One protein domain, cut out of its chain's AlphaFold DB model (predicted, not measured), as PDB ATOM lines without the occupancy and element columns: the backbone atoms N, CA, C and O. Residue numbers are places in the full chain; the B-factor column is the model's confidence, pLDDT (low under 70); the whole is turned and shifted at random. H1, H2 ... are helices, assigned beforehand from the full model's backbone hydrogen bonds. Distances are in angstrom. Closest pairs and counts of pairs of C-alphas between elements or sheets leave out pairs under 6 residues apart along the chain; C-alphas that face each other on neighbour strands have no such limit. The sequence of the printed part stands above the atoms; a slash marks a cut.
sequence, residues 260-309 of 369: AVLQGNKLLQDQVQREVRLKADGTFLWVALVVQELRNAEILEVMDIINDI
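Overview. This is residues 260 to 309 of the 369 residues of the protein "NACHT domain-containing protein" of Colletotrichum incanum (UniProt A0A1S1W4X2). Three helices make a small cluster whose centres form a triangle: H1, the longest, then H2 folding back slantwise from its far end, then the short H3 turning again to lie side by side with part of H1. The H1 to H2 link sits at one end of the cluster, and residues 260 to 265 and the H2 to H3 link are at the other. The printed part has 50 residues with three named helices, in the order H1, H2, H3, and no named strand; the class is all helix. It is compact, with a radius of gyration of the C-alphas of 10.2 A, and rounded, spanning 27 by 19 by 17 A.

Along the chain. Begin at C-alpha 260, at (37.779, 94.613, 48.053), and pass residues 260 to 265, which hold no named helix. Find C-alpha 266 at (30.141, 85.069, 48.853); from there H1 runs through residues 266 to 279, 20.1 A from first to last C-alpha, and ends with C-alpha 279 at (40.021, 80.523, 31.919). After a tight link of 4 residues, H2 takes residues 284 to 294, 15.3 A from first to last C-alpha. After a short link of 7 residues, H3 takes residues 302 to 308, 10.2 A long between its first and last C-alphas, and ends with C-alpha 308 at (35.199, 89.661, 27.966).

Arrangement. Look first at H1 and H2, which are close but not clearly touching: their closest C-alphas, those of Val 276 and Val 287, are 7.1 A apart. They run opposite ways at a steep tilt of 42 degrees. Next find H3, which touches H2; the closest C-alphas are those of Leu 294 and Val 302, 6.4 A apart. H2 and H3 run opposite ways at a steep tilt of 55 degrees. H3 also touches H1, which meets it with residues 272 to 276 alone; the closest C-alphas are those of Val 272 and Met 303, 7.2 A apart. H1 and H3 run the same way at a shallow tilt of 19 degrees. In H1, H2 and H3 every O i to N i+4 pair is within hydrogen-bond range.

Size, cuts and confidence. The two C-alphas farthest apart are those of Gly 264 and Asp 281, 27.7 A. From the C-alpha of Ala 260 to that of Ile 309 you will find 19.9 A. The printed part has no cut, and neither link between the named helices is long. The mean pLDDT of the printed part is 90.8, and no printed residue is under 70.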
ATOM      1  N   ALA A 260      38.710  93.749  47.323       92.88
ATOM      2  CA  ALA A 260      37.779  94.613  48.053       92.88
ATOM      3  C   ALA A 260      36.365  94.627  47.442       92.88
ATOM      4  O   ALA A 260      35.384  94.528  48.173       92.88
ATOM      5  N   VAL A 261      36.264  94.664  46.108       91.56
ATOM      6  CA  VAL A 261      34.990  94.668  45.363       91.56
ATOM      7  C   VAL A 261      34.137  93.414  45.616       91.56
ATOM      8  O   VAL A 261      32.922  93.444  45.461       91.56
ATOM      9  N   LEU A 262      34.746  92.308  46.056       92.06
ATOM     10  CA  LEU A 262      34.058  91.037  46.313       92.06
ATOM     11  C   LEU A 262      33.773  90.800  47.803       92.06
ATOM     12  O   LEU A 262      33.140  89.801  48.162       92.06
ATOM     13  N   GLN A 263      34.231  91.692  48.687       90.81
ATOM     14  CA  GLN A 263      34.053  91.519  50.124       90.81
ATOM     15  C   GLN A 263      32.569  91.558  50.506       90.81
ATOM     16  O   GLN A 263      31.809  92.425  50.088       90.81
ATOM     17  N   GLY A 264      32.143  90.582  51.314       87.44
ATOM     18  CA  GLY A 264      30.756  90.457  51.772       87.44
ATOM     19  C   GLY A 264      29.794  89.787  50.780       87.44
ATOM     20  O   GLY A 264      28.678  89.456  51.177       87.44
ATOM     21  N   ASN A 265      30.209  89.506  49.538       91.94
ATOM     22  CA  ASN A 265      29.381  88.814  48.546       91.94
ATOM     23  C   ASN A 265      29.952  87.432  48.194       91.94
ATOM     24  O   ASN A 265      30.671  87.254  47.212       91.94
ATOM     25  N   LYS A 266      29.605  86.426  49.007       93.38
ATOM     26  CA  LYS A 266      30.141  85.069  48.853       93.38
ATOM     27  C   LYS A 266      29.739  84.404  47.533       93.38
ATOM     28  O   LYS A 266      30.558  83.724  46.925       93.38
ATOM     29  N   LEU A 267      28.508  84.635  47.074       94.25
ATOM     30  CA  LEU A 267      28.011  84.070  45.817       94.25
ATOM     31  C   LEU A 267      28.793  84.604  44.615       94.25
ATOM     32  O   LEU A 267      29.233  83.816  43.779       94.25
ATOM     33  N   LEU A 268      29.012  85.924  44.562       93.75
ATOM     34  CA  LEU A 268      29.815  86.541  43.508       93.75
ATOM     35  C   LEU A 268      31.265  86.061  43.582       93.75
ATOM     36  O   LEU A 268      31.832  85.686  42.564       93.75
ATOM     37  N   GLN A 269      31.844  85.991  44.782       95.31
ATOM     38  CA  GLN A 269      33.196  85.471  44.974       95.31
ATOM     39  C   GLN A 269      33.353  84.050  44.407       95.31
ATOM     40  O   GLN A 269      34.310  83.778  43.684       95.31
ATOM     41  N   ASP A 270      32.413  83.152  44.707       95.38
ATOM     42  CA  ASP A 270      32.454  81.766  44.238       95.38
ATOM     43  C   ASP A 270      32.243  81.670  42.716       95.38
ATOM     44  O   ASP A 270      32.844  80.815  42.059       95.38
ATOM     45  N   GLN A 271      31.428  82.558  42.140       95.69
ATOM     46  CA  GLN A 271      31.253  82.668  40.691       95.69
ATOM     47  C   GLN A 271      32.537  83.154  40.006       95.69
ATOM     48  O   GLN A 271      33.012  82.495  39.084       95.69
ATOM     49  N   VAL A 272      33.152  84.228  40.509       95.56
ATOM     50  CA  VAL A 272      34.430  84.757  40.010       95.56
ATOM     51  C   VAL A 272      35.528  83.698  40.108       95.56
ATOM     52  O   VAL A 272      36.238  83.457  39.135       95.56
ATOM     53  N   GLN A 273      35.641  82.991  41.241       96.44
ATOM     54  CA  GLN A 273      36.608  81.894  41.385       96.44
ATOM     55  C   GLN A 273      36.401  80.804  40.336       96.44
ATOM     56  O   GLN A 273      37.381  80.288  39.805       96.44
ATOM     57  N   ARG A 274      35.152  80.436  40.040       95.88
ATOM     58  CA  ARG A 274      34.852  79.406  39.045       95.88
ATOM     59  C   ARG A 274      35.303  79.830  37.650       95.88
ATOM     60  O   ARG A 274      36.046  79.084  37.021       95.88
ATOM     61  N   GLU A 275      34.910  81.019  37.208       95.75
ATOM     62  CA  GLU A 275      35.231  81.505  35.862       95.75
ATOM     63  C   GLU A 275      36.736  81.720  35.670       95.75
ATOM     64  O   GLU A 275      37.318  81.264  34.686       95.75
ATOM     65  N   VAL A 276      37.408  82.327  36.654       95.06
ATOM     66  CA  VAL A 276      38.862  82.546  36.608       95.06
ATOM     67  C   VAL A 276      39.609  81.209  36.546       95.06
ATOM     68  O   VAL A 276      40.564  81.084  35.785       95.06
ATOM     69  N   ARG A 277      39.171  80.176  37.281       95.56
ATOM     70  CA  ARG A 277      39.783  78.834  37.204       95.56
ATOM     71  C   ARG A 277      39.613  78.182  35.837       95.56
ATOM     72  O   ARG A 277      40.552  77.546  35.368       95.56
ATOM     73  N   LEU A 278      38.444  78.332  35.214       94.56
ATOM     74  CA  LEU A 278      38.173  77.779  33.884       94.56
ATOM     75  C   LEU A 278      39.050  78.432  32.809       94.56
ATOM     76  O   LEU A 278      39.516  77.743  31.907       94.56
ATOM     77  N   LYS A 279      39.301  79.740  32.930       93.00
ATOM     78  CA  LYS A 279      40.021  80.523  31.919       93.00
ATOM     79  C   LYS A 279      41.537  80.637  32.140       93.00
ATOM     80  O   LYS A 279      42.258  80.969  31.204       93.00
ATOM     81  N   ALA A 280      42.048  80.362  33.342       89.94
ATOM     82  CA  ALA A 280      43.456  80.609  33.678       89.94
ATOM     83  C   ALA A 280      44.475  79.720  32.951       89.94
ATOM     84  O   ALA A 280      45.654  80.080  32.897       89.94
ATOM     85  N   ASP A 281      44.056  78.548  32.463       88.69
ATOM     86  CA  ASP A 281      44.910  77.568  31.773       88.69
ATOM     87  C   ASP A 281      46.262  77.326  32.485       88.69
ATOM     88  O   ASP A 281      47.358  77.393  31.919       88.69
ATOM     89  N   GLY A 282      46.210  77.163  33.812       89.50
ATOM     90  CA  GLY A 282      47.400  76.949  34.640       89.50
ATOM     91  C   GLY A 282      48.448  78.071  34.552       89.50
ATOM     92  O   GLY A 282      49.643  77.788  34.640       89.50
ATOM     93  N   THR A 283      48.041  79.329  34.351       89.69
ATOM     94  CA  THR A 283      48.962  80.461  34.157       89.69
ATOM     95  C   THR A 283      48.786  81.540  35.226       89.69
ATOM     96  O   THR A 283      47.821  82.299  35.214       89.69
ATOM     97  N   PHE A 284      49.760  81.662  36.134       89.56
ATOM     98  CA  PHE A 284      49.743  82.656  37.220       89.56
ATOM     99  C   PHE A 284      49.685  84.094  36.706       89.56
ATOM    100  O   PHE A 284      48.965  84.913  37.269       89.56
ATOM    101  N   LEU A 285      50.434  84.407  35.641       86.19
ATOM    102  CA  LEU A 285      50.463  85.765  35.090       86.19
ATOM    103  C   LEU A 285      49.092  86.193  34.561       86.19
ATOM    104  O   LEU A 285      48.684  87.319  34.810       86.19
ATOM    105  N   TRP A 286      48.366  85.292  33.895       92.62
ATOM    106  CA  TRP A 286      47.009  85.584  33.438       92.62
ATOM    107  C   TRP A 286      46.103  85.918  34.629       92.62
ATOM    108  O   TRP A 286      45.454  86.956  34.629       92.62
ATOM    109  N   VAL A 287      46.151  85.113  35.698       92.19
ATOM    110  CA  VAL A 287      45.374  85.376  36.924       92.19
ATOM    111  C   VAL A 287      45.728  86.736  37.525       92.19
ATOM    112  O   VAL A 287      44.830  87.483  37.902       92.19
ATOM    113  N   ALA A 288      47.016  87.077  37.602       86.94
ATOM    114  CA  ALA A 288      47.464  88.361  38.132       86.94
ATOM    115  C   ALA A 288      46.924  89.548  37.314       86.94
ATOM    116  O   ALA A 288      46.499  90.540  37.902       86.94
ATOM    117  N   LEU A 289      46.895  89.424  35.980       85.81
ATOM    118  CA  LEU A 289      46.341  90.437  35.078       85.81
ATOM    119  C   LEU A 289      44.827  90.583  35.265       85.81
ATOM    120  O   LEU A 289      44.351  91.694  35.472       85.81
ATOM    121  N   VAL A 290      44.073  89.479  35.314       90.06
ATOM    122  CA  VAL A 290      42.622  89.529  35.578       90.06
ATOM    123  C   VAL A 290      42.319  90.163  36.933       90.06
ATOM    124  O   VAL A 290      41.454  91.025  37.046       90.06
ATOM    125  N   VAL A 291      43.050  89.775  37.978       88.94
ATOM    126  CA  VAL A 291      42.893  90.354  39.318       88.94
ATOM    127  C   VAL A 291      43.211  91.849  39.308       88.94
ATOM    128  O   VAL A 291      42.568  92.606  40.032       88.94
ATOM    129  N   GLN A 292      44.177  92.292  38.501       86.00
ATOM    130  CA  GLN A 292      44.497  93.707  38.344       86.00
ATOM    131  C   GLN A 292      43.358  94.491  37.678       86.00
ATOM    132  O   GLN A 292      43.034  95.567  38.177       86.00
ATOM    133  N   GLU A 293      42.723  93.953  36.635       85.56
ATOM    134  CA  GLU A 293      41.534  94.568  36.024       85.56
ATOM    135  C   GLU A 293      40.389  94.682  37.044       85.56
ATOM    136  O   GLU A 293      39.811  95.749  37.246       85.56
ATOM    137  N   LEU A 294      40.141  93.610  37.805       88.88
ATOM    138  CA  LEU A 294      39.082  93.576  38.817       88.88
ATOM    139  C   LEU A 294      39.313  94.516  40.006       88.88
ATOM    140  O   LEU A 294      38.356  94.873  40.689       88.88
ATOM    141  N   ARG A 295      40.555  94.935  40.287       87.12
ATOM    142  CA  ARG A 295      40.837  95.887  41.379       87.12
ATOM    143  C   ARG A 295      40.228  97.265  41.140       87.12
ATOM    144  O   ARG A 295      39.969  97.962  42.116       87.12
ATOM    145  N   ASN A 296      40.020  97.639  39.879       81.31
ATOM    146  CA  ASN A 296      39.475  98.942  39.497       81.31
ATOM    147  C   ASN A 296      37.997  98.873  39.075       81.31
ATOM    148  O   ASN A 296      37.435  99.900  38.714       81.31
ATOM    149  N   ALA A 297      37.390  97.684  39.105       86.94
ATOM    150  CA  ALA A 297      36.034  97.445  38.625       86.94
ATOM    151  C   ALA A 297      34.961  97.827  39.651       86.94
ATOM    152  O   ALA A 297      35.153  97.670  40.864       86.94
ATOM    153  N   GLU A 298      33.784  98.223  39.167       89.69
ATOM    154  CA  GLU A 298      32.580  98.264  39.992       89.69
ATOM    155  C   GLU A 298      31.950  96.868  40.127       89.69
ATOM    156  O   GLU A 298      32.073  96.021  39.245       89.69
ATOM    157  N   ILE A 299      31.215  96.615  41.222       89.75
ATOM    158  CA  ILE A 299      30.576  95.306  41.500       89.75
ATOM    159  C   ILE A 299      29.727  94.809  40.324       89.75
ATOM    160  O   ILE A 299      29.702  93.609  40.051       89.75
ATOM    161  N   LEU A 300      29.017  95.721  39.657       89.56
ATOM    162  CA  LEU A 300      28.123  95.399  38.545       89.56
ATOM    163  C   LEU A 300      28.888  94.961  37.288       89.56
ATOM    164  O   LEU A 300      28.351  94.184  36.509       89.56
ATOM    165  N   GLU A 301      30.135  95.406  37.129       91.06
ATOM    166  CA  GLU A 301      30.968  95.180  35.940       91.06
ATOM    167  C   GLU A 301      31.860  93.939  36.072       91.06
ATOM    168  O   GLU A 301      32.364  93.428  35.077       91.06
ATOM    169  N   VAL A 302      32.057  93.423  37.295       91.69
ATOM    170  CA  VAL A 302      32.980  92.309  37.591       91.69
ATOM    171  C   VAL A 302      32.786  91.123  36.646       91.69
ATOM    172  O   VAL A 302      33.759  90.580  36.123       91.69
ATOM    173  N   MET A 303      31.539  90.688  36.453       92.81
ATOM    174  CA  MET A 303      31.263  89.517  35.621       92.81
ATOM    175  C   MET A 303      31.406  89.817  34.131       92.81
ATOM    176  O   MET A 303      31.859  88.940  33.401       92.81
ATOM    177  N   ASP A 304      31.072  91.031  33.696       90.62
ATOM    178  CA  ASP A 304      31.229  91.450  32.302       90.62
ATOM    179  C   ASP A 304      32.715  91.476  31.927       90.62
ATOM    180  O   ASP A 304      33.116  90.822  30.965       90.62
ATOM    181  N   ILE A 305      33.558  92.069  32.780       88.69
ATOM    182  CA  ILE A 305      35.020  92.069  32.622       88.69
ATOM    183  C   ILE A 305      35.556  90.637  32.509       88.69
ATOM    184  O   ILE A 305      36.304  90.319  31.590       88.69
ATOM    185  N   ILE A 306      35.170  89.739  33.421       90.50
ATOM    186  CA  ILE A 306      35.645  88.348  33.384       90.50
ATOM    187  C   ILE A 306      35.196  87.641  32.108       90.50
ATOM    188  O   ILE A 306      35.959  86.837  31.570       90.50
ATOM    189  N   ASN A 307      33.977  87.897  31.635       89.69
ATOM    190  CA  ASN A 307      33.438  87.278  30.431       89.69
ATOM    191  C   ASN A 307      34.169  87.750  29.170       89.69
ATOM    192  O   ASN A 307      34.487  86.900  28.334       89.69
ATOM    193  N   ASP A 308      34.501  89.038  29.095       87.56
ATOM    194  CA  ASP A 308      35.199  89.661  27.966       87.56
ATOM    195  C   ASP A 308      36.684  89.285  27.898       87.56
ATOM    196  O   ASP A 308      37.268  89.211  26.815       87.56
ATOM    197  N   ILE A 309      37.301  88.987  29.045       86.06
ATOM    198  CA  ILE A 309      38.695  88.548  29.106       86.06
ATOM    199  C   ILE A 309      38.861  87.170  28.414       86.06
ATOM    200  O   ILE A 309      38.191  86.198  28.802       86.06
TER     201      ILE A 309